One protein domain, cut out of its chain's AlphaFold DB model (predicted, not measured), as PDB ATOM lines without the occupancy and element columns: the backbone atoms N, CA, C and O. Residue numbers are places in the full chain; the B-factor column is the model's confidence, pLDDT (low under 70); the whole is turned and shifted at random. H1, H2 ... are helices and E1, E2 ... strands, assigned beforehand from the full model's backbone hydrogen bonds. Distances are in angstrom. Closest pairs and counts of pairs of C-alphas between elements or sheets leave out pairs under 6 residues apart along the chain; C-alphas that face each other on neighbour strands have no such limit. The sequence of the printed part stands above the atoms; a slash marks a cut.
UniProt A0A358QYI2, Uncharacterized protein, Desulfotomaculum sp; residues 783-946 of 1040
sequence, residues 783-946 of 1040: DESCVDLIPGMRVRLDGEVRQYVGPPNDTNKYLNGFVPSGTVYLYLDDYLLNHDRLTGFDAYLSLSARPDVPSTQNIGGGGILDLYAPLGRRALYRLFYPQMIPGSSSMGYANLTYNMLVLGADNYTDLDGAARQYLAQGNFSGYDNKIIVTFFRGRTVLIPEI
ATOM      1  N   ASP A 783      34.382   8.211 -64.363       84.12
ATOM      2  CA  ASP A 783      33.679   7.032 -64.874       84.12
ATOM      3  C   ASP A 783      33.994   5.755 -64.076       84.12
ATOM      4  O   ASP A 783      33.106   4.943 -63.818       84.12
ATOM      5  N   GLU A 784      35.238   5.602 -63.621       86.62
ATOM      6  CA  GLU A 784      35.673   4.494 -62.761       86.62
ATOM      7  C   GLU A 784      35.446   4.760 -61.256       86.62
ATOM      8  O   GLU A 784      35.746   3.901 -60.425       86.62
ATOM      9  N   SER A 785      34.917   5.930 -60.877       88.06
ATOM     10  CA  SER A 785      34.672   6.331 -59.483       88.06
ATOM     11  C   SER A 785      35.906   6.175 -58.574       88.06
ATOM     12  O   SER A 785      35.790   5.745 -57.421       88.06
ATOM     13  N   CYS A 786      37.100   6.506 -59.081       92.12
ATOM     14  CA  CYS A 786      38.354   6.324 -58.346       92.12
ATOM     15  C   CYS A 786      39.322   7.510 -58.445       92.12
ATOM     16  O   CYS A 786      39.238   8.348 -59.348       92.12
ATOM     17  N   VAL A 787      40.230   7.589 -57.469       95.44
ATOM     18  CA  VAL A 787      41.243   8.644 -57.347       95.44
ATOM     19  C   VAL A 787      42.444   8.159 -56.545       95.44
ATOM     20  O   VAL A 787      42.285   7.472 -55.537       95.44
ATOM     21  N   ASP A 788      43.648   8.518 -56.971       94.94
ATOM     22  CA  ASP A 788      44.872   8.175 -56.257       94.94
ATOM     23  C   ASP A 788      45.129   9.144 -55.104       94.94
ATOM     24  O   ASP A 788      44.940  10.358 -55.208       94.94
ATOM     25  N   LEU A 789      45.605   8.583 -54.001       93.94
ATOM     26  CA  LEU A 789      46.001   9.292 -52.796       93.94
ATOM     27  C   LEU A 789      47.520   9.470 -52.826       93.94
ATOM     28  O   LEU A 789      48.263   8.487 -52.771       93.94
ATOM     29  N   ILE A 790      47.980  10.717 -52.925       92.38
ATOM     30  CA  ILE A 790      49.408  11.050 -53.025       92.38
ATOM     31  C   ILE A 790      49.876  11.892 -51.827       92.38
ATOM     32  O   ILE A 790      49.062  12.599 -51.223       92.38
ATOM     33  N   PRO A 791      51.178  11.867 -51.489       91.06
ATOM     34  CA  PRO A 791      51.732  12.701 -50.425       91.06
ATOM     35  C   PRO A 791      51.446  14.205 -50.573       91.06
ATOM     36  O   PRO A 791      51.491  14.782 -51.664       91.06
ATOM     37  N   GLY A 792      51.179  14.850 -49.442       90.12
ATOM     38  CA  GLY A 792      50.755  16.239 -49.279       90.12
ATOM     39  C   GLY A 792      49.236  16.444 -49.293       90.12
ATOM     40  O   GLY A 792      48.765  17.493 -48.855       90.12
ATOM     41  N   MET A 793      48.451  15.461 -49.743       95.19
ATOM     42  CA  MET A 793      46.993  15.469 -49.584       95.19
ATOM     43  C   MET A 793      46.574  15.253 -48.124       95.19
ATOM     44  O   MET A 793      47.375  14.935 -47.248       95.19
ATOM     45  N   ARG A 794      45.275  15.352 -47.859       95.62
ATOM     46  CA  ARG A 794      44.651  14.704 -46.702       95.62
ATOM     47  C   ARG A 794      43.351  14.031 -47.118       95.62
ATOM     48  O   ARG A 794      42.727  14.437 -48.091       95.62
ATOM     49  N   VAL A 795      42.906  13.038 -46.366       95.38
ATOM     50  CA  VAL A 795      41.589  12.422 -46.536       95.38
ATOM     51  C   VAL A 795      40.700  12.863 -45.385       95.38
ATOM     52  O   VAL A 795      41.008  12.607 -44.220       95.38
ATOM     53  N   ARG A 796      39.596  13.538 -45.707       95.69
ATOM     54  CA  ARG A 796      38.527  13.839 -44.756       95.69
ATOM     55  C   ARG A 796      37.605  12.634 -44.666       95.69
ATOM     56  O   ARG A 796      37.052  12.198 -45.670       95.69
ATOM     57  N   LEU A 797      37.468  12.102 -43.466       92.94
ATOM     58  CA  LEU A 797      36.631  10.962 -43.149       92.94
ATOM     59  C   LEU A 797      35.451  11.462 -42.319       92.94
ATOM     60  O   LEU A 797      35.641  11.866 -41.175       92.94
ATOM     61  N   ASP A 798      34.247  11.404 -42.879       91.31
ATOM     62  CA  ASP A 798      33.004  11.684 -42.161       91.31
ATOM     63  C   ASP A 798      32.297  10.374 -41.805       91.31
ATOM     64  O   ASP A 798      31.905   9.612 -42.693       91.31
ATOM     65  N   GLY A 799      32.130  10.108 -40.511       85.88
ATOM     66  CA  GLY A 799      31.356   8.976 -40.004       85.88
ATOM     67  C   GLY A 799      29.945   9.385 -39.589       85.88
ATOM     68  O   GLY A 799      29.765  10.301 -38.784       85.88
ATOM     69  N   GLU A 800      28.928   8.687 -40.096       81.69
ATOM     70  CA  GLU A 800      27.560   8.825 -39.595       81.69
ATOM     71  C   GLU A 800      27.381   8.042 -38.279       81.69
ATOM     72  O   GLU A 800      27.812   6.899 -38.142       81.69
ATOM     73  N   VAL A 801      26.691   8.646 -37.303       69.81
ATOM     74  CA  VAL A 801      26.632   8.204 -35.887       69.81
ATOM     75  C   VAL A 801      25.860   6.886 -35.671       69.81
ATOM     76  O   VAL A 801      25.763   6.380 -34.554       69.81
ATOM     77  N   ARG A 802      25.298   6.290 -36.729       74.75
ATOM     78  CA  ARG A 802      24.547   5.036 -36.632       74.75
ATOM     79  C   ARG A 802      25.414   3.853 -37.047       74.75
ATOM     80  O   ARG A 802      25.682   3.651 -38.227       74.75
ATOM     81  N   GLN A 803      25.734   3.004 -36.076       75.12
ATOM     82  CA  GLN A 803      26.301   1.682 -36.315       75.12
ATOM     83  C   GLN A 803      25.318   0.587 -35.896       75.12
ATOM     84  O   GLN A 803      24.675   0.675 -34.850       75.12
ATOM     85  N   TYR A 804      25.222  -0.466 -36.707       75.81
ATOM     86  CA  TYR A 804      24.564  -1.702 -36.300       75.81
ATOM     87  C   TYR A 804      25.464  -2.484 -35.336       75.81
ATOM     88  O   TYR A 804      26.583  -2.848 -35.691       75.81
ATOM     89  N   VAL A 805      24.959  -2.763 -34.133       78.88
ATOM     90  CA  VAL A 805      25.599  -3.665 -33.169       78.88
ATOM     91  C   VAL A 805      24.666  -4.849 -32.951       78.88
ATOM     92  O   VAL A 805      23.640  -4.733 -32.280       78.88
ATOM     93  N   GLY A 806      24.996  -5.975 -33.579       80.38
ATOM     94  CA  GLY A 806      24.234  -7.223 -33.497       80.38
ATOM     95  C   GLY A 806      24.935  -8.293 -32.656       80.38
ATOM     96  O   GLY A 806      26.099  -8.124 -32.284       80.38
ATOM     97  N   PRO A 807      24.284  -9.436 -32.376       85.31
ATOM     98  CA  PRO A 807      24.951 -10.566 -31.734       85.31
ATOM     99  C   PRO A 807      26.145 -11.044 -32.587       85.31
ATOM    100  O   PRO A 807      26.059 -10.995 -33.821       85.31
ATOM    101  N   PRO A 808      27.256 -11.489 -31.969       80.00
ATOM    102  CA  PRO A 808      28.439 -11.921 -32.705       80.00
ATOM    103  C   PRO A 808      28.114 -13.131 -33.597       80.00
ATOM    104  O   PRO A 808      27.687 -14.174 -33.112       80.00
ATOM    105  N   ASN A 809      28.312 -12.975 -34.907       80.38
ATOM    106  CA  ASN A 809      28.270 -14.037 -35.917       80.38
ATOM    107  C   ASN A 809      29.252 -13.706 -37.060       80.38
ATOM    108  O   ASN A 809      29.844 -12.623 -37.071       80.38
ATOM    109  N   ASP A 810      29.428 -14.619 -38.018       75.00
ATOM    110  CA  ASP A 810      30.446 -14.487 -39.071       75.00
ATOM    111  C   ASP A 810      30.282 -13.278 -39.996       75.00
ATOM    112  O   ASP A 810      31.276 -12.797 -40.535       75.00
ATOM    113  N   THR A 811      29.070 -12.751 -40.153       73.12
ATOM    114  CA  THR A 811      28.819 -11.524 -40.925       73.12
ATOM    115  C   THR A 811      28.931 -10.296 -40.028       73.12
ATOM    116  O   THR A 811      29.594  -9.312 -40.360       73.12
ATOM    117  N   ASN A 812      28.323 -10.370 -38.844       76.50
ATOM    118  CA  ASN A 812      28.275  -9.290 -37.874       76.50
ATOM    119  C   ASN A 812      29.659  -8.951 -37.319       76.50
ATOM    120  O   ASN A 812      29.840  -7.824 -36.899       76.50
ATOM    121  N   LYS A 813      30.663  -9.839 -37.356       74.12
ATOM    122  CA  LYS A 813      32.042  -9.501 -36.934       74.12
ATOM    123  C   LYS A 813      32.698  -8.397 -37.777       74.12
ATOM    124  O   LYS A 813      33.608  -7.721 -37.306       74.12
ATOM    125  N   TYR A 814      32.238  -8.199 -39.013       74.31
ATOM    126  CA  TYR A 814      32.715  -7.120 -39.880       74.31
ATOM    127  C   TYR A 814      31.940  -5.815 -39.659       74.31
ATOM    128  O   TYR A 814      32.490  -4.739 -39.874       74.31
ATOM    129  N   LEU A 815      30.693  -5.910 -39.183       76.56
ATOM    130  CA  LEU A 815      29.816  -4.771 -38.890       76.56
ATOM    131  C   LEU A 815      29.976  -4.259 -37.449       76.56
ATOM    132  O   LEU A 815      29.947  -3.054 -37.215       76.56
ATOM    133  N   ASN A 816      30.191  -5.166 -36.496       80.75
ATOM    134  CA  ASN A 816      30.428  -4.898 -35.084       80.75
ATOM    135  C   ASN A 816      31.873  -4.437 -34.880       80.75
ATOM    136  O   ASN A 816      32.814  -5.085 -35.336       80.75
ATOM    137  N   GLY A 817      32.063  -3.357 -34.133       79.81
ATOM    138  CA  GLY A 817      33.391  -2.865 -33.781       79.81
ATOM    139  C   GLY A 817      33.388  -1.368 -33.555       79.81
ATOM    140  O   GLY A 817      32.331  -0.755 -33.486       79.81
ATOM    141  N   PHE A 818      34.566  -0.769 -33.463       83.38
ATOM    142  CA  PHE A 818      34.665   0.684 -33.447       83.38
ATOM    143  C   PHE A 818      34.275   1.256 -34.811       83.38
ATOM    144  O   PHE A 818      34.588   0.663 -35.847       83.38
ATOM    145  N   VAL A 819      33.600   2.403 -34.787       85.06
ATOM    146  CA  VAL A 819      33.350   3.241 -35.960       85.06
ATOM    147  C   VAL A 819      33.973   4.608 -35.744       85.06
ATOM    148  O   VAL A 819      33.994   5.099 -34.609       85.06
ATOM    149  N   PRO A 820      34.443   5.252 -36.819       83.50
ATOM    150  CA  PRO A 820      34.779   6.659 -36.755       83.50
ATOM    151  C   PRO A 820      33.518   7.467 -36.419       83.50
ATOM    152  O   PRO A 820      32.446   7.237 -36.978       83.50
ATOM    153  N   SER A 821      33.648   8.412 -35.489       80.94
ATOM    154  CA  SER A 821      32.573   9.321 -35.087       80.94
ATOM    155  C   SER A 821      32.960  10.753 -35.434       80.94
ATOM    156  O   SER A 821      34.066  11.191 -35.111       80.94
ATOM    157  N   GLY A 822      32.050  11.480 -36.084       86.62
ATOM    158  CA  GLY A 822      32.296  12.843 -36.550       86.62
ATOM    159  C   GLY A 822      33.226  12.897 -37.764       86.62
ATOM    160  O   GLY A 822      33.239  11.984 -38.587       86.62
ATOM    161  N   THR A 823      33.986  13.989 -37.873       91.81
ATOM    162  CA  THR A 823      34.938  14.223 -38.965       91.81
ATOM    163  C   THR A 823      36.372  14.027 -38.475       91.81
ATOM    164  O   THR A 823      36.798  14.672 -37.515       91.81
ATOM    165  N   VAL A 824      37.133  13.180 -39.167       91.31
ATOM    166  CA  VAL A 824      38.559  12.916 -38.929       91.31
ATOM    167  C   VAL A 824      39.359  13.322 -40.167       91.31
ATOM    168  O   VAL A 824      38.912  13.120 -41.293       91.31
ATOM    169  N   TYR A 825      40.550  13.887 -39.973       94.44
ATOM    170  CA  TYR A 825      41.463  14.247 -41.060       94.44
ATOM    171  C   TYR A 825      42.702  13.353 -41.009       94.44
ATOM    172  O   TYR A 825      43.391  13.327 -39.992       94.44
ATOM    173  N   LEU A 826      42.968  12.632 -42.097       93.06
ATOM    174  CA  LEU A 826      44.129  11.752 -42.259       93.06
ATOM    175  C   LEU A 826      45.120  12.433 -43.207       93.06
ATOM    176  O   LEU A 826      44.804  12.597 -44.383       93.06
ATOM    177  N   TYR A 827      46.274  12.876 -42.715       94.06
ATOM    178  CA  TYR A 827      47.259  13.592 -43.533       94.06
ATOM    179  C   TYR A 827      48.120  12.602 -44.307       94.06
ATOM    180  O   TYR A 827      48.675  11.680 -43.727       94.06
ATOM    181  N   LEU A 828      48.202  12.764 -45.624       92.62
ATOM    182  CA  LEU A 828      49.010  11.889 -46.457       92.62
ATOM    183  C   LEU A 828      50.427  12.445 -46.521       92.62
ATOM    184  O   LEU A 828      50.648  13.475 -47.147       92.62
ATOM    185  N   ASP A 829      51.375  11.758 -45.904       89.12
ATOM    186  CA  ASP A 829      52.776  12.169 -45.843       89.12
ATOM    187  C   ASP A 829      53.659  11.169 -46.588       89.12
ATOM    188  O   ASP A 829      53.354   9.975 -46.677       89.12
ATOM    189  N   ASP A 830      54.773  11.651 -47.130       88.00
ATOM    190  CA  ASP A 830      55.845  10.780 -47.578       88.00
ATOM    191  C   ASP A 830      56.783  10.474 -46.409       88.00
ATOM    192  O   ASP A 830      57.102  11.332 -45.589       88.00
ATOM    193  N   TYR A 831      57.254   9.237 -46.324       86.38
ATOM    194  CA  TYR A 831      58.242   8.859 -45.319       86.38
ATOM    195  C   TYR A 831      59.174   7.782 -45.853       86.38
ATOM    196  O   TYR A 831      58.869   7.096 -46.828       86.38
ATOM    197  N   LEU A 832      60.324   7.639 -45.200       85.06
ATOM    198  CA  LEU A 832      61.321   6.635 -45.544       85.06
ATOM    199  C   LEU A 832      61.233   5.447 -44.589       85.06
ATOM    200  O   LEU A 832      61.280   5.610 -43.370       85.06
ATOM    201  N   LEU A 833      61.182   4.245 -45.154       79.06
ATOM    202  CA  LEU A 833      61.340   2.991 -44.430       79.06
ATOM    203  C   LEU A 833      62.386   2.141 -45.147       79.06
ATOM    204  O   LEU A 833      62.179   1.744 -46.283       79.06
ATOM    205  N   ASN A 834      63.516   1.857 -44.491       76.31
ATOM    206  CA  ASN A 834      64.615   1.070 -45.070       76.31
ATOM    207  C   ASN A 834      65.110   1.578 -46.446       76.31
ATOM    208  O   ASN A 834      65.548   0.775 -47.261       76.31
ATOM    209  N   HIS A 835      65.113   2.903 -46.650       75.88
ATOM    210  CA  HIS A 835      65.423   3.625 -47.903       75.88
ATOM    211  C   HIS A 835      64.300   3.669 -48.951       75.88
ATOM    212  O   HIS A 835      64.419   4.434 -49.909       75.88
ATOM    213  N   ASP A 836      63.189   2.966 -48.738       80.81
ATOM    214  CA  ASP A 836      62.023   3.051 -49.614       80.81
ATOM    215  C   ASP A 836      61.144   4.232 -49.200       80.81
ATOM    216  O   ASP A 836      60.785   4.373 -48.027       80.81
ATOM    217  N   ARG A 837      60.782   5.094 -50.159       85.56
ATOM    218  CA  ARG A 837      59.837   6.191 -49.922       85.56
ATOM    219  C   ARG A 837      58.412   5.680 -50.102       85.56
ATOM    220  O   ARG A 837      58.019   5.282 -51.199       85.56
ATOM    221  N   LEU A 838      57.650   5.686 -49.015       86.75
ATOM    222  CA  LEU A 838      56.288   5.161 -48.930       86.75
ATOM    223  C   LEU A 838      55.291   6.283 -48.618       86.75
ATOM    224  O   LEU A 838      55.682   7.364 -48.172       86.75
ATOM    225  N   THR A 839      54.002   6.012 -48.835       89.56
ATOM    226  CA  THR A 839      52.909   6.932 -48.485       89.56
ATOM    227  C   THR A 839      52.304   6.510 -47.145       89.56
ATOM    228  O   THR A 839      51.999   5.336 -46.930       89.56
ATOM    229  N   GLY A 840      52.163   7.450 -46.217       88.81
ATOM    230  CA  GLY A 840      51.584   7.245 -44.889       88.81
ATOM    231  C   GLY A 840      50.372   8.139 -44.661       88.81
ATOM    232  O   GLY A 840      50.244   9.157 -45.319       88.81
ATOM    233  N   PHE A 841      49.482   7.772 -43.736       90.00
ATOM    234  CA  PHE A 841      48.256   8.524 -43.395       90.00
ATOM    235  C   PHE A 841      48.402   9.435 -42.155       90.00
ATOM    236  O   PHE A 841      47.407   9.978 -41.670       90.00
ATOM    237  N   ASP A 842      49.630   9.545 -41.633       89.19
ATOM    238  CA  ASP A 842      50.094  10.446 -40.570       89.19
ATOM    239  C   ASP A 842      51.627  10.325 -40.426       89.19
ATOM    240  O   ASP A 842      52.150   9.207 -40.326       89.19
ATOM    241  N   ALA A 843      52.358  11.442 -40.385       86.19
ATOM    242  CA  ALA A 843      53.820  11.445 -40.261       86.19
ATOM    243  C   ALA A 843      54.356  10.697 -39.023       86.19
ATOM    244  O   ALA A 843      55.324   9.939 -39.124       86.19
ATOM    245  N   TYR A 844      53.743  10.876 -37.847       86.00
ATOM    246  CA  TYR A 844      54.222  10.264 -36.605       86.00
ATOM    247  C   TYR A 844      53.980   8.750 -36.596       86.00
ATOM    248  O   TYR A 844      54.886   7.973 -36.277       86.00
ATOM    249  N   LEU A 845      52.784   8.308 -36.984       83.31
ATOM    250  CA  LEU A 845      52.438   6.885 -37.061       83.31
ATOM    251  C   LEU A 845      53.249   6.152 -38.134       83.31
ATOM    252  O   LEU A 845      53.587   4.979 -37.958       83.31
ATOM    253  N   SER A 846      53.612   6.844 -39.214       83.81
ATOM    254  CA  SER A 846      54.460   6.294 -40.275       83.81
ATOM    255  C   SER A 846      55.880   5.984 -39.797       83.81
ATOM    256  O   SER A 846      56.438   4.950 -40.172       83.81
ATOM    257  N   LEU A 847      56.436   6.829 -38.919       80.94
ATOM    258  CA  LEU A 847      57.782   6.674 -38.352       80.94
ATOM    259  C   LEU A 847      57.832   5.785 -37.098       80.94
ATOM    260  O   LEU A 847      58.883   5.231 -36.774       80.94
ATOM    261  N   SER A 848      56.721   5.640 -36.379       76.00
ATOM    262  CA  SER A 848      56.693   4.923 -35.101       76.00
ATOM    263  C   SER A 848      56.888   3.403 -35.258       76.00
ATOM    264  O   SER A 848      56.294   2.750 -36.126       76.00
ATOM    265  N   ALA A 849      57.701   2.808 -34.373       60.69
ATOM    266  CA  ALA A 849      57.781   1.355 -34.196       60.69
ATOM    267  C   ALA A 849      56.481   0.856 -33.532       60.69
ATOM    268  O   ALA A 849      56.059   1.379 -32.503       60.69
ATOM    269  N   ARG A 850      55.796  -0.091 -34.182       63.66
ATOM    270  CA  ARG A 850      54.353  -0.352 -34.010       63.66
ATOM    271  C   ARG A 850      53.984  -1.138 -32.736       63.66
ATOM    272  O   ARG A 850      54.770  -1.982 -32.312       63.66
ATOM    273  N   PRO A 851      52.731  -1.031 -32.250       58.53
ATOM    274  CA  PRO A 851      51.985  -2.179 -31.733       58.53
ATOM    275  C   PRO A 851      51.431  -3.042 -32.890       58.53
ATOM    276  O   PRO A 851      51.008  -2.509 -33.916       58.53
ATOM    277  N   ASP A 852      51.440  -4.370 -32.748       64.56
ATOM    278  CA  ASP A 852      50.930  -5.306 -33.764       64.56
ATOM    279  C   ASP A 852      49.397  -5.202 -33.885       64.56
ATOM    280  O   ASP A 852      48.664  -5.582 -32.969       64.56
ATOM    281  N   VAL A 853      48.912  -4.633 -34.995       67.12
ATOM    282  CA  VAL A 853      47.479  -4.551 -35.317       67.12
ATOM    283  C   VAL A 853      47.127  -5.761 -36.189       67.12
ATOM    284  O   VAL A 853      47.687  -5.881 -37.284       67.12
ATOM    285  N   PRO A 854      46.211  -6.652 -35.755       66.56
ATOM    286  CA  PRO A 854      45.794  -7.807 -36.546       66.56
ATOM    287  C   PRO A 854      45.343  -7.402 -37.954       66.56
ATOM    288  O   PRO A 854      44.744  -6.344 -38.126       66.56
ATOM    289  N   SER A 855      45.628  -8.243 -38.955       63.41
ATOM    290  CA  SER A 855      45.354  -7.941 -40.369       63.41
ATOM    291  C   SER A 855      43.933  -7.417 -40.593       63.41
ATOM    292  O   SER A 855      42.953  -8.082 -40.254       63.41
ATOM    293  N   THR A 856      43.844  -6.241 -41.216       60.44
ATOM    294  CA  THR A 856      42.593  -5.571 -41.592       60.44
ATOM    295  C   THR A 856      42.182  -5.847 -43.043       60.44
ATOM    296  O   THR A 856      41.287  -5.194 -43.581       60.44
ATOM    297  N   GLN A 857      42.802  -6.842 -43.690       70.19
ATOM    298  CA  GLN A 857      42.523  -7.172 -45.084       70.19
ATOM    299  C   GLN A 857      41.075  -7.643 -45.261       70.19
ATOM    300  O   GLN A 857      40.654  -8.638 -44.673       70.19
ATOM    301  N   ASN A 858      40.326  -6.934 -46.109       68.44
ATOM    302  CA  ASN A 858      38.911  -7.188 -46.398       68.44
ATOM    303  C   ASN A 858      37.972  -7.105 -45.179       68.44
ATOM    304  O   ASN A 858      36.856  -7.623 -45.231       68.44
ATOM    305  N   ILE A 859      38.394  -6.449 -44.095       70.62
ATOM    306  CA  ILE A 859      37.560  -6.227 -42.910       70.62
ATOM    307  C   ILE A 859      37.453  -4.733 -42.611       70.62
ATOM    308  O   ILE A 859      38.359  -3.959 -42.917       70.62
ATOM    309  N   GLY A 860      36.329  -4.319 -42.024       76.38
ATOM    310  CA  GLY A 860      36.102  -2.911 -41.714       76.38
ATOM    311  C   GLY A 860      37.055  -2.410 -40.626       76.38
ATOM    312  O   GLY A 860      37.193  -3.053 -39.590       76.38
ATOM    313  N   GLY A 861      37.690  -1.261 -40.833       81.75
ATOM    314  CA  GLY A 861      38.496  -0.534 -39.854       81.75
ATOM    315  C   GLY A 861      37.646   0.386 -38.976       81.75
ATOM    316  O   GLY A 861      36.596   0.877 -39.395       81.75
ATOM    317  N   GLY A 862      38.082   0.605 -37.739       80.12
ATOM    318  CA  GLY A 862      37.494   1.572 -36.813       80.12
ATOM    319  C   GLY A 862      38.175   2.942 -36.826       80.12
ATOM    320  O   GLY A 862      37.561   3.916 -36.394       80.12
ATOM    321  N   GLY A 863      39.407   3.052 -37.332       83.81
ATOM    322  CA  GLY A 863      40.125   4.325 -37.421       83.81
ATOM    323  C   GLY A 863      41.502   4.223 -38.079       83.81
ATOM    324  O   GLY A 863      41.841   3.224 -38.702       83.81
ATOM    325  N   ILE A 864      42.311   5.277 -37.946       85.69
ATOM    326  CA  ILE A 864      43.604   5.411 -38.641       85.69
ATOM    327  C   ILE A 864      44.589   4.258 -38.369       85.69
ATOM    328  O   ILE A 864      45.335   3.877 -39.265       85.69
ATOM    329  N   LEU A 865      44.582   3.663 -37.170       82.81
ATOM    330  CA  LEU A 865      45.488   2.559 -36.820       82.81
ATOM    331  C   LEU A 865      45.284   1.322 -37.711       82.81
ATOM    332  O   LEU A 865      46.244   0.605 -37.988       82.81
ATOM    333  N   ASP A 866      44.065   1.114 -38.214       81.12
ATOM    334  CA  ASP A 866      43.713  -0.006 -39.091       81.12
ATOM    335  C   ASP A 866      44.338   0.111 -40.492       81.12
ATOM    336  O   ASP A 866      44.460  -0.893 -41.196       81.12
ATOM    337  N   LEU A 867      44.786   1.313 -40.883       82.88
ATOM    338  CA  LEU A 867      45.546   1.551 -42.115       82.88
ATOM    339  C   LEU A 867      47.021   1.139 -41.986       82.88
ATOM    340  O   LEU A 867      47.680   0.930 -42.998       82.88
ATOM    341  N   TYR A 868      47.535   0.975 -40.762       78.12
ATOM    342  CA  TYR A 868      48.934   0.630 -40.477       78.12
ATOM    343  C   TYR A 868      49.143  -0.844 -40.097       78.12
ATOM    344  O   TYR A 868      50.179  -1.195 -39.524       78.12
ATOM    345  N   ALA A 869      48.200  -1.732 -40.435       72.19
ATOM    346  CA  ALA A 869      48.360  -3.184 -40.303       72.19
ATOM    347  C   ALA A 869      49.630  -3.692 -41.045       72.19
ATOM    348  O   ALA A 869      50.208  -2.958 -41.852       72.19
ATOM    349  N   PRO A 870      50.155  -4.909 -40.789       64.69
ATOM    350  CA  PRO A 870      51.398  -5.434 -41.390       64.69
ATOM    351  C   PRO A 870      51.595  -5.151 -42.891       64.69
ATOM    352  O   PRO A 870      52.678  -4.721 -43.279       64.69
ATOM    353  N   LEU A 871      50.534  -5.252 -43.702       65.38
ATOM    354  CA  LEU A 871      50.544  -5.007 -45.157       65.38
ATOM    355  C   LEU A 871      50.171  -3.570 -45.582       65.38
ATOM    356  O   LEU A 871      50.073  -3.277 -46.772       65.38
ATOM    357  N   GLY A 872      49.922  -2.683 -44.618       69.81
ATOM    358  CA  GLY A 872      49.370  -1.340 -44.799       69.81
ATOM    359  C   GLY A 872      50.391  -0.235 -45.027       69.81
ATOM    360  O   GLY A 872      50.026   0.925 -44.940       69.81
ATOM    361  N   ARG A 873      51.658  -0.565 -45.304       77.38
ATOM    362  CA  ARG A 873      52.693   0.400 -45.705       77.38
ATOM    363  C   ARG A 873      53.012   0.196 -47.178       77.38
ATOM    364  O   ARG A 873      53.782  -0.700 -47.507       77.38
ATOM    365  N   ARG A 874      52.388   0.985 -48.045       86.31
ATOM    366  CA  ARG A 874      52.501   0.870 -49.502       86.31
ATOM    367  C   ARG A 874      52.978   2.187 -50.108       86.31
ATOM    368  O   ARG A 874      52.812   3.255 -49.518       86.31
ATOM    369  N   ALA A 875      53.606   2.117 -51.278       86.19
ATOM    370  CA  ALA A 875      54.075   3.316 -51.970       86.19
ATOM    371  C   ALA A 875      52.907   4.103 -52.580       86.19
ATOM    372  O   ALA A 875      52.912   5.336 -52.548       86.19
ATOM    373  N   LEU A 876      51.894   3.395 -53.089       90.75
ATOM    374  CA  LEU A 876      50.756   3.966 -53.796       90.75
ATOM    375  C   LEU A 876      49.440   3.573 -53.129       90.75
ATOM    376  O   LEU A 876      49.280   2.432 -52.691       90.75
ATOM    377  N   TYR A 877      48.482   4.500 -53.119       92.94
ATOM    378  CA  TYR A 877      47.120   4.249 -52.662       92.94
ATOM    379  C   TYR A 877      46.090   4.814 -53.640       92.94
ATOM    380  O   TYR A 877      46.309   5.856 -54.252       92.94
ATOM    381  N   ARG A 878      44.940   4.146 -53.739       94.19
ATOM    382  CA  ARG A 878      43.770   4.547 -54.521       94.19
ATOM    383  C   ARG A 878      42.510   4.422 -53.679       94.19
ATOM    384  O   ARG A 878      42.285   3.406 -53.024       94.19
ATOM    385  N   LEU A 879      41.685   5.455 -53.714       94.69
ATOM    386  CA  LEU A 879      40.351   5.474 -53.140       94.69
ATOM    387  C   LEU A 879      39.327   5.091 -54.215       94.69
ATOM    388  O   LEU A 879      39.325   5.673 -55.300       94.69
ATOM    389  N   PHE A 880      38.439   4.151 -53.893       92.31
ATOM    390  CA  PHE A 880      37.284   3.784 -54.714       92.31
ATOM    391  C   PHE A 880      35.985   4.159 -54.027       92.31
ATOM    392  O   PHE A 880      35.784   3.854 -52.848       92.31
ATOM    393  N   TYR A 881      35.071   4.728 -54.803       89.62
ATOM    394  CA  TYR A 881      33.685   4.896 -54.402       89.62
ATOM    395  C   TYR A 881      32.848   3.738 -54.952       89.62
ATOM    396  O   TYR A 881      33.017   3.345 -56.111       89.62
ATOM    397  N   PRO A 882      31.940   3.169 -54.144       87.50
ATOM    398  CA  PRO A 882      31.062   2.117 -54.620       87.50
ATOM    399  C   PRO A 882      30.057   2.699 -55.619       87.50
ATOM    400  O   PRO A 882      29.553   3.808 -55.440       87.50
ATOM    401  N   GLN A 883      29.699   1.916 -56.638       81.75
ATOM    402  CA  GLN A 883      28.671   2.297 -57.619       81.75
ATOM    403  C   GLN A 883      27.271   2.421 -56.984       81.75
ATOM    404  O   GLN A 883      26.365   3.025 -57.553       81.75
ATOM    405  N   MET A 884      27.080   1.850 -55.788       82.69
ATOM    406  CA  MET A 884      25.842   1.925 -55.020       82.69
ATOM    407  C   MET A 884      26.150   2.104 -53.530       82.69
ATOM    408  O   MET A 884      26.899   1.319 -52.953       82.69
ATOM    409  N   ILE A 885      25.532   3.105 -52.897       82.25
ATOM    410  CA  ILE A 885      25.629   3.336 -51.450       82.25
ATOM    411  C   ILE A 885      24.349   2.817 -50.777       82.25
ATOM    412  O   ILE A 885      23.251   3.234 -51.157       82.25
ATOM    413  N   PRO A 886      24.456   1.942 -49.763       82.12
ATOM    414  CA  PRO A 886      23.313   1.485 -48.979       82.12
ATOM    415  C   PRO A 886      22.512   2.636 -48.354       82.12
ATOM    416  O   PRO A 886      23.075   3.637 -47.905       82.12
ATOM    417  N   GLY A 887      21.189   2.473 -48.266       81.94
ATOM    418  CA  GLY A 887      20.318   3.445 -47.599       81.94
ATOM    419  C   GLY A 887      20.639   3.608 -46.107       81.94
ATOM    420  O   GLY A 887      21.069   2.658 -45.453       81.94
ATOM    421  N   SER A 888      20.368   4.790 -45.543       81.38
ATOM    422  CA  SER A 888      20.648   5.132 -44.131       81.38
ATOM    423  C   SER A 888      19.915   4.255 -43.106       81.38
ATOM    424  O   SER A 888      20.308   4.177 -41.940       81.38
ATOM    425  N   SER A 889      18.845   3.575 -43.529       79.94
ATOM    426  CA  SER A 889      18.096   2.609 -42.726       79.94
ATOM    427  C   SER A 889      18.733   1.210 -42.699       79.94
ATOM    428  O   SER A 889      18.415   0.446 -41.783       79.94
ATOM    429  N   SER A 890      19.651   0.897 -43.624       81.94
ATOM    430  CA  SER A 890      20.307  -0.412 -43.751       81.94
ATOM    431  C   SER A 890      21.140  -0.780 -42.518       81.94
ATOM    432  O   SER A 890      21.635   0.090 -41.803       81.94
ATOM    433  N   MET A 891      21.323  -2.084 -42.287       76.88
ATOM    434  CA  MET A 891      22.252  -2.604 -41.272       76.88
ATOM    435  C   MET A 891      23.733  -2.466 -41.675       76.88
ATOM    436  O   MET A 891      24.610  -2.727 -40.858       76.88
ATOM    437  N   GLY A 892      24.009  -2.034 -42.913       78.25
ATOM    438  CA  GLY A 892      25.351  -1.985 -43.500       78.25
ATOM    439  C   GLY A 892      25.708  -3.277 -44.241       78.25
ATOM    440  O   GLY A 892      24.967  -4.257 -44.198       78.25
ATOM    441  N   TYR A 893      26.839  -3.267 -44.949       78.56
ATOM    442  CA  TYR A 893      27.336  -4.420 -45.704       78.56
ATOM    443  C   TYR A 893      28.781  -4.725 -45.321       78.56
ATOM    444  O   TYR A 893      29.610  -3.827 -45.213       78.56
ATOM    445  N   ALA A 894      29.069  -6.012 -45.127       75.50
ATOM    446  CA  ALA A 894      30.402  -6.514 -44.803       75.50
ATOM    447  C   ALA A 894      31.279  -6.772 -46.043       75.50
ATOM    448  O   ALA A 894      32.455  -7.093 -45.904       75.50
ATOM    449  N   ASN A 895      30.705  -6.691 -47.248       77.88
ATOM    450  CA  ASN A 895      31.432  -6.897 -48.497       77.88
ATOM    451  C   ASN A 895      32.097  -5.596 -48.975       77.88
ATOM    452  O   ASN A 895      31.765  -4.501 -48.531       77.88
ATOM    453  N   LEU A 896      33.031  -5.714 -49.912       83.69
ATOM    454  CA  LEU A 896      33.772  -4.565 -50.431       83.69
ATOM    455  C   LEU A 896      32.914  -3.691 -51.363       83.69
ATOM    456  O   LEU A 896      33.060  -2.476 -51.379       83.69
ATOM    457  N   THR A 897      31.969  -4.300 -52.087       83.81
ATOM    458  CA  THR A 897      31.218  -3.683 -53.197       83.81
ATOM    459  C   THR A 897      30.389  -2.454 -52.816       83.81
ATOM    460  O   THR A 897      30.151  -1.593 -53.661       83.81
ATOM    461  N   TYR A 898      29.934  -2.368 -51.565       86.00
ATOM    462  CA  TYR A 898      29.051  -1.297 -51.087       86.00
ATOM    463  C   TYR A 898      29.736  -0.310 -50.138       86.00
ATOM    464  O   TYR A 898      29.069   0.549 -49.559       86.00
ATOM    465  N   ASN A 899      31.053  -0.433 -49.965       87.06
ATOM    466  CA  ASN A 899      31.849   0.418 -49.093       87.06
ATOM    467  C   ASN A 899      32.855   1.234 -49.914       87.06
ATOM    468  O   ASN A 899      33.268   0.825 -50.997       87.06
ATOM    469  N   MET A 900      33.259   2.395 -49.394       90.94
ATOM    470  CA  MET A 900      34.398   3.126 -49.954       90.94
ATOM    471  C   MET A 900      35.687   2.406 -49.572       90.94
ATOM    472  O   MET A 900      35.891   2.094 -48.397       90.94
ATOM    473  N   LEU A 901      36.539   2.127 -50.558       90.88
ATOM    474  CA  LEU A 901      37.718   1.281 -50.378       90.88
ATOM    475  C   LEU A 901      38.996   2.093 -50.499       90.88
ATOM    476  O   LEU A 901      39.181   2.816 -51.474       90.88
ATOM    477  N   VAL A 902      39.908   1.899 -49.555       91.62
ATOM    478  CA  VAL A 902      41.300   2.331 -49.661       91.62
ATOM    479  C   VAL A 902      42.123   1.124 -50.100       91.62
ATOM    480  O   VAL A 902      42.310   0.179 -49.332       91.62
ATOM    481  N   LEU A 903      42.576   1.150 -51.351       91.38
ATOM    482  CA  LEU A 903      43.463   0.168 -51.971       91.38
ATOM    483  C   LEU A 903      44.905   0.681 -51.889       91.38
ATOM    484  O   LEU A 903      45.149   1.822 -52.260       91.38
ATOM    485  N   GLY A 904      45.860  -0.136 -51.454       90.56
ATOM    486  CA  GLY A 904      47.292   0.181 -51.481       90.56
ATOM    487  C   GLY A 904      48.104  -0.869 -52.235       90.56
ATOM    488  O   GLY A 904      47.784  -2.053 -52.138       90.56
ATOM    489  N   ALA A 905      49.158  -0.456 -52.942       89.19
ATOM    490  CA  ALA A 905      50.077  -1.324 -53.692       89.19
ATOM    491  C   ALA A 905      51.507  -0.745 -53.746       89.19
ATOM    492  O   ALA A 905      51.713   0.456 -53.547       89.19
ATOM    493  N   ASP A 906      52.506  -1.586 -54.028       83.56
ATOM    494  CA  ASP A 906      53.915  -1.151 -54.099       83.56
ATOM    495  C   ASP A 906      54.281  -0.496 -55.442       83.56
ATOM    496  O   ASP A 906      55.202   0.315 -55.498       83.56
ATOM    497  N   ASN A 907      53.562  -0.834 -56.515       85.12
ATOM    498  CA  ASN A 907      53.789  -0.345 -57.876       85.12
ATOM    499  C   ASN A 907      52.453  -0.040 -58.579       85.12
ATOM    500  O   ASN A 907      51.387  -0.500 -58.151       85.12
ATOM    501  N   TYR A 908      52.499   0.779 -59.629       88.19
ATOM    502  CA  TYR A 908      51.316   1.244 -60.355       88.19
ATOM    503  C   TYR A 908      50.660   0.127 -61.177       88.19
ATOM    504  O   TYR A 908      49.435   0.101 -61.286       88.19
ATOM    505  N   THR A 909      51.426  -0.843 -61.673       88.12
ATOM    506  CA  THR A 909      50.911  -1.986 -62.442       88.12
ATOM    507  C   THR A 909      49.975  -2.864 -61.608       88.12
ATOM    508  O   THR A 909      48.873  -3.182 -62.055       88.12
ATOM    509  N   ASP A 910      50.361  -3.213 -60.377       88.88
ATOM    510  CA  ASP A 910      49.504  -3.956 -59.448       88.88
ATOM    511  C   ASP A 910      48.315  -3.097 -58.977       88.88
ATOM    512  O   ASP A 910      47.202  -3.616 -58.868       88.88
ATOM    513  N   LEU A 911      48.505  -1.786 -58.756       90.19
ATOM    514  CA  LEU A 911      47.422  -0.863 -58.380       90.19
ATOM    515  C   LEU A 911      46.343  -0.759 -59.471       90.19
ATOM    516  O   LEU A 911      45.154  -0.907 -59.186       90.19
ATOM    517  N   ASP A 912      46.745  -0.499 -60.718       89.31
ATOM    518  CA  ASP A 912      45.831  -0.326 -61.849       89.31
ATOM    519  C   ASP A 912      45.219  -1.663 -62.291       89.31
ATOM    520  O   ASP A 912      44.030  -1.727 -62.609       89.31
ATOM    521  N   GLY A 913      45.984  -2.756 -62.233       89.62
ATOM    522  CA  GLY A 913      45.469  -4.105 -62.468       89.62
ATOM    523  C   GLY A 913      44.379  -4.493 -61.464       89.62
ATOM    524  O   GLY A 913      43.293  -4.930 -61.861       89.62
ATOM    525  N   ALA A 914      44.628  -4.276 -60.168       90.06
ATOM    526  CA  ALA A 914      43.659  -4.543 -59.107       90.06
ATOM    527  C   ALA A 914      42.417  -3.646 -59.222       90.06
ATOM    528  O   ALA A 914      41.298  -4.116 -59.005       90.06
ATOM    529  N   ALA A 915      42.594  -2.382 -59.623       90.38
ATOM    530  CA  ALA A 915      41.500  -1.457 -59.913       90.38
ATOM    531  C   ALA A 915      40.546  -2.013 -60.977       90.38
ATOM    532  O   ALA A 915      39.341  -2.120 -60.747       90.38
ATOM    533  N   ARG A 916      41.090  -2.421 -62.130       89.00
ATOM    534  CA  ARG A 916      40.302  -2.979 -63.241       89.00
ATOM    535  C   ARG A 916      39.603  -4.275 -62.848       89.00
ATOM    536  O   ARG A 916      38.441  -4.469 -63.198       89.00
ATOM    537  N   GLN A 917      40.288  -5.138 -62.096       89.38
ATOM    538  CA  GLN A 917      39.718  -6.389 -61.595       89.38
ATOM    539  C   GLN A 917      38.505  -6.130 -60.691       89.38
ATOM    540  O   GLN A 917      37.459  -6.762 -60.865       89.38
ATOM    541  N   TYR A 918      38.604  -5.162 -59.778       88.50
ATOM    542  CA  TYR A 918      37.493  -4.783 -58.909       88.50
ATOM    543  C   TYR A 918      36.319  -4.188 -59.685       88.50
ATOM    544  O   TYR A 918      35.178  -4.583 -59.452       88.50
ATOM    545  N   LEU A 919      36.578  -3.296 -60.642       86.88
ATOM    546  CA  LEU A 919      35.525  -2.708 -61.476       86.88
ATOM    547  C   LEU A 919      34.804  -3.762 -62.327       86.88
ATOM    548  O   LEU A 919      33.594  -3.669 -62.521       86.88
ATOM    549  N   ALA A 920      35.524  -4.784 -62.794       87.12
ATOM    550  CA  ALA A 920      34.955  -5.857 -63.601       87.12
ATOM    551  C   ALA A 920      34.214  -6.925 -62.775       87.12
ATOM    552  O   ALA A 920      33.208  -7.459 -63.240       87.12
ATOM    553  N   GLN A 921      34.709  -7.277 -61.581       87.19
ATOM    554  CA  GLN A 921      34.262  -8.474 -60.846       87.19
ATOM    555  C   GLN A 921      33.789  -8.217 -59.405       87.19
ATOM    556  O   GLN A 921      33.340  -9.147 -58.730       87.19
ATOM    557  N   GLY A 922      33.914  -6.992 -58.890       83.12
ATOM    558  CA  GLY A 922      33.542  -6.624 -57.518       83.12
ATOM    559  C   GLY A 922      34.409  -7.260 -56.422       83.12
ATOM    560  O   GLY A 922      34.020  -7.245 -55.254       83.12
ATOM    561  N   ASN A 923      35.560  -7.839 -56.783       85.19
ATOM    562  CA  ASN A 923      36.510  -8.500 -55.885       85.19
ATOM    563  C   ASN A 923      37.960  -8.278 -56.358       85.19
ATOM    564  O   ASN A 923      38.182  -7.756 -57.445       85.19
ATOM    565  N   PHE A 924      38.939  -8.700 -55.554       87.00
ATOM    566  CA  PHE A 924      40.369  -8.545 -55.852       87.00
ATOM    567  C   PHE A 924      41.104  -9.885 -56.037       87.00
ATOM    568  O   PHE A 924      42.270 -10.024 -55.669       87.00
ATOM    569  N   SER A 925      40.417 -10.902 -56.567       84.56
ATOM    570  CA  SER A 925      41.021 -12.220 -56.803       84.56
ATOM    571  C   SER A 925      42.277 -12.127 -57.685       84.56
ATOM    572  O   SER A 925      42.297 -11.398 -58.676       84.56
ATOM    573  N   GLY A 926      43.335 -12.856 -57.308       82.69
ATOM    574  CA  GLY A 926      44.618 -12.879 -58.027       82.69
ATOM    575  C   GLY A 926      45.653 -11.838 -57.578       82.69
ATOM    576  O   GLY A 926      46.775 -11.852 -58.082       82.69
ATOM    577  N   TYR A 927      45.316 -10.975 -56.612       83.81
ATOM    578  CA  TYR A 927      46.206  -9.928 -56.083       83.81
ATOM    579  C   TYR A 927      46.628 -10.160 -54.621       83.81
ATOM    580  O   TYR A 927      47.087  -9.237 -53.945       83.81
ATOM    581  N   ASP A 928      46.502 -11.393 -54.121       78.25
ATOM    582  CA  ASP A 928      46.861 -11.748 -52.744       78.25
ATOM    583  C   ASP A 928      48.310 -11.336 -52.420       78.25
ATOM    584  O   ASP A 928      49.230 -11.572 -53.201       78.25
ATOM    585  N   ASN A 929      48.516 -10.684 -51.270       76.56
ATOM    586  CA  ASN A 929      49.786 -10.105 -50.791       76.56
ATOM    587  C   ASN A 929      50.399  -8.965 -51.634       76.56
ATOM    588  O   ASN A 929      51.294  -8.273 -51.139       76.56
ATOM    589  N   LYS A 930      49.912  -8.710 -52.854       81.81
ATOM    590  CA  LYS A 930      50.357  -7.589 -53.704       81.81
ATOM    591  C   LYS A 930      49.683  -6.270 -53.351       81.81
ATOM    592  O   LYS A 930      50.269  -5.205 -53.512       81.81
ATOM    593  N   ILE A 931      48.461  -6.361 -52.840       87.00
ATOM    594  CA  ILE A 931      47.662  -5.208 -52.443       87.00
ATOM    595  C   ILE A 931      47.236  -5.298 -50.979       87.00
ATOM    596  O   ILE A 931      47.243  -6.369 -50.367       87.00
ATOM    597  N   ILE A 932      46.812  -4.167 -50.430       85.62
ATOM    598  CA  ILE A 932      45.991  -4.098 -49.223       85.62
ATOM    599  C   ILE A 932      44.686  -3.381 -49.552       85.62
ATOM    600  O   ILE A 932      44.697  -2.384 -50.265       85.62
ATOM    601  N   VAL A 933      43.568  -3.879 -49.027       87.25
ATOM    602  CA  VAL A 933      42.259  -3.234 -49.154       87.25
ATOM    603  C   VAL A 933      41.632  -3.120 -47.780       87.25
ATOM    604  O   VAL A 933      41.534  -4.114 -47.055       87.25
ATOM    605  N   THR A 934      41.177  -1.917 -47.448       85.62
ATOM    606  CA  THR A 934      40.396  -1.653 -46.239       85.62
ATOM    607  C   THR A 934      39.245  -0.689 -46.523       85.62
ATOM    608  O   THR A 934      39.254   0.042 -47.513       85.62
ATOM    609  N   PHE A 935      38.244  -0.696 -45.650       87.62
ATOM    610  CA  PHE A 935      37.133   0.253 -45.620       87.62
ATOM    611  C   PHE A 935      36.840   0.617 -44.168       87.62
ATOM    612  O   PHE A 935      37.159  -0.161 -43.276       87.62
ATOM    613  N   PHE A 936      36.209   1.756 -43.898       87.00
ATOM    614  CA  PHE A 936      35.826   2.107 -42.528       87.00
ATOM    615  C   PHE A 936      34.423   1.601 -42.202       87.00
ATOM    616  O   PHE A 936      33.498   1.766 -42.998       87.00
ATOM    617  N   ARG A 937      34.260   0.986 -41.024       82.88
ATOM    618  CA  ARG A 937      32.957   0.514 -40.536       82.88
ATOM    619  C   ARG A 937      31.970   1.674 -40.407       82.88
ATOM    620  O   ARG A 937      32.351   2.807 -40.129       82.88
ATOM    621  N   GLY A 938      30.682   1.344 -40.493       80.88
ATOM    622  CA  GLY A 938      29.600   2.326 -40.453       80.88
ATOM    623  C   GLY A 938      29.404   3.013 -41.803       80.88
ATOM    624  O   GLY A 938      30.095   2.718 -42.777       80.88
ATOM    625  N   ARG A 939      28.427   3.920 -41.883       82.44
ATOM    626  CA  ARG A 939      28.226   4.716 -43.097       82.44
ATOM    627  C   ARG A 939      29.243   5.850 -43.091       82.44
ATOM    628  O   ARG A 939      29.080   6.830 -42.369       82.44
ATOM    629  N   THR A 940      30.322   5.645 -43.838       86.12
ATOM    630  CA  THR A 940      31.473   6.545 -43.887       86.12
ATOM    631  C   THR A 940      31.657   7.115 -45.281       86.12
ATOM    632  O   THR A 940      31.429   6.442 -46.288       86.12
ATOM    633  N   VAL A 941      32.056   8.381 -45.331       90.12
ATOM    634  CA  VAL A 941      32.419   9.070 -46.564       90.12
ATOM    635  C   VAL A 941      33.869   9.513 -46.448       90.12
ATOM    636  O   VAL A 941      34.243  10.201 -45.501       90.12
ATOM    637  N   LEU A 942      34.685   9.103 -47.413       93.19
ATOM    638  CA  LEU A 942      36.066   9.546 -47.568       93.19
ATOM    639  C   LEU A 942      36.090  10.606 -48.660       93.19
ATOM    640  O   LEU A 942      35.502  10.397 -49.715       93.19
ATOM    641  N   ILE A 943      36.731  11.745 -48.420       95.56
ATOM    642  CA  ILE A 943      36.869  12.834 -49.393       95.56
ATOM    643  C   ILE A 943      38.345  13.227 -49.442       95.56
ATOM    644  O   ILE A 943      38.867  13.720 -48.440       95.56
ATOM    645  N   PRO A 944      39.038  13.006 -50.569       96.56
ATOM    646  CA  PRO A 944      40.414  13.442 -50.721       96.56
ATOM    647  C   PRO A 944      40.454  14.957 -50.917       96.56
ATOM    648  O   PRO A 944      39.720  15.528 -51.730       96.56
ATOM    649  N   GLU A 945      41.325  15.611 -50.163       97.50
ATOM    650  CA  GLU A 945      41.511  17.053 -50.149       97.50
ATOM    651  C   GLU A 945      42.976  17.401 -50.438       97.50
ATOM    652  O   GLU A 945      43.904  16.783 -49.917       97.50
ATOM    653  N   ILE A 946      43.185  18.421 -51.263       96.38
ATOM    654  CA  ILE A 946      44.498  18.912 -51.686       96.38
ATOM    655  C   ILE A 946      44.809  20.252 -51.018       96.38
ATOM    656  O   ILE A 946      43.894  21.062 -50.828       96.38
TER     657      ILE A 946
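Overview. This is residues 783 to 946 of the 1040 residues of an uncharacterized protein of Desulfotomaculum sp (UniProt A0A358QYI2). Two small sheets, E1 E6 E7 E8 and E3 E2 E9, stand like the sides of a loose V, their edge strands E1 and E9 near each other, with the short helix H3 between E3 and E8 on the open side. The longest helix, H4, covers one face of the larger sheet; the hairpin E4 and E5 lies at one end of the long axis and the link between E6 and E7 at the other. The printed part has 164 residues with four named helices and nine named strands, in the order E1 E2 H1 E3 E4 E5 H2 H3 E6 E7 H4 E8 E9; the three sheets are antiparallel. The class is mixed, helices and strands, with under half of the residues in named elements. The whole is compact, with a radius of gyration of the C-alphas of 15.1 A and spans of 46 by 34 by 30 A.

Arrangement. The strongly twisted sheet runs E1, residues 786 to 789, E6, residues 876 to 880, E7, residues 901 to 905, and E8, residues 931 to 936. N 787 and O 879 are 3.0 A apart, N 878 and O 903 2.8 A, and N 902 and O 934 2.8 A, within hydrogen-bond range. H4, residues 908 to 921, is on this sheet at a height of 8.9 A, making two layers, a helix on one face of a sheet; it runs along the strands, at 22 degrees to E7 on the local plane. The second sheet runs E3, residues 822 to 827, E2, residues 794 to 799, and E9, residues 940 to 946, with N 797 and O 824 2.8 A apart and N 796 and O 943 2.8 A. The closest C-alphas of E1 and E9, Leu 789 and Pro 944, are 7.3 A apart. E3 runs on into E4, residues 829 to 833, at 54 degrees; E4 forms a hairpin with E5, residues 836 to 840, N 831 and O 838 being 3.1 A apart. H3, residues 864 to 868, only grazes the larger sheet; it is close to but not clearly touching H2, residues 843 to 847, with Ser 846 and Tyr 868 the closest C-alphas at 7.9 A. H1, residues 812 to 815, touches no helix and is not on the sheet E1 E6 E7 E8 or the sheet E3 E2 E9. Every O i to N i+4 pair is within range in H2 and H4; H3 has 0 of 1, but 2 of 2 O i to N i+3 pairs, and H1 is too short for an i+4 pair.

Along the chain. E1 begins at C-alpha 786, (38.354, 6.324, -58.346). H4 and E9 are each 19.6 A long, E8 17.1 A, E3 16.5 A and E2 16.0 A. E9 ends at C-alpha 946, (44.498, 18.912, -51.686).

Size, cuts and confidence. The C-alphas farthest apart, His 835 and Ser 889, are 47.6 A apart. The printed part has no cut; the links E2 to H1, H2 to H3 and E6 to E7 are long. Mean pLDDT of the printed part is 83.7, with residues 801, 849 to 856, 858 and 870 to 872 under 70.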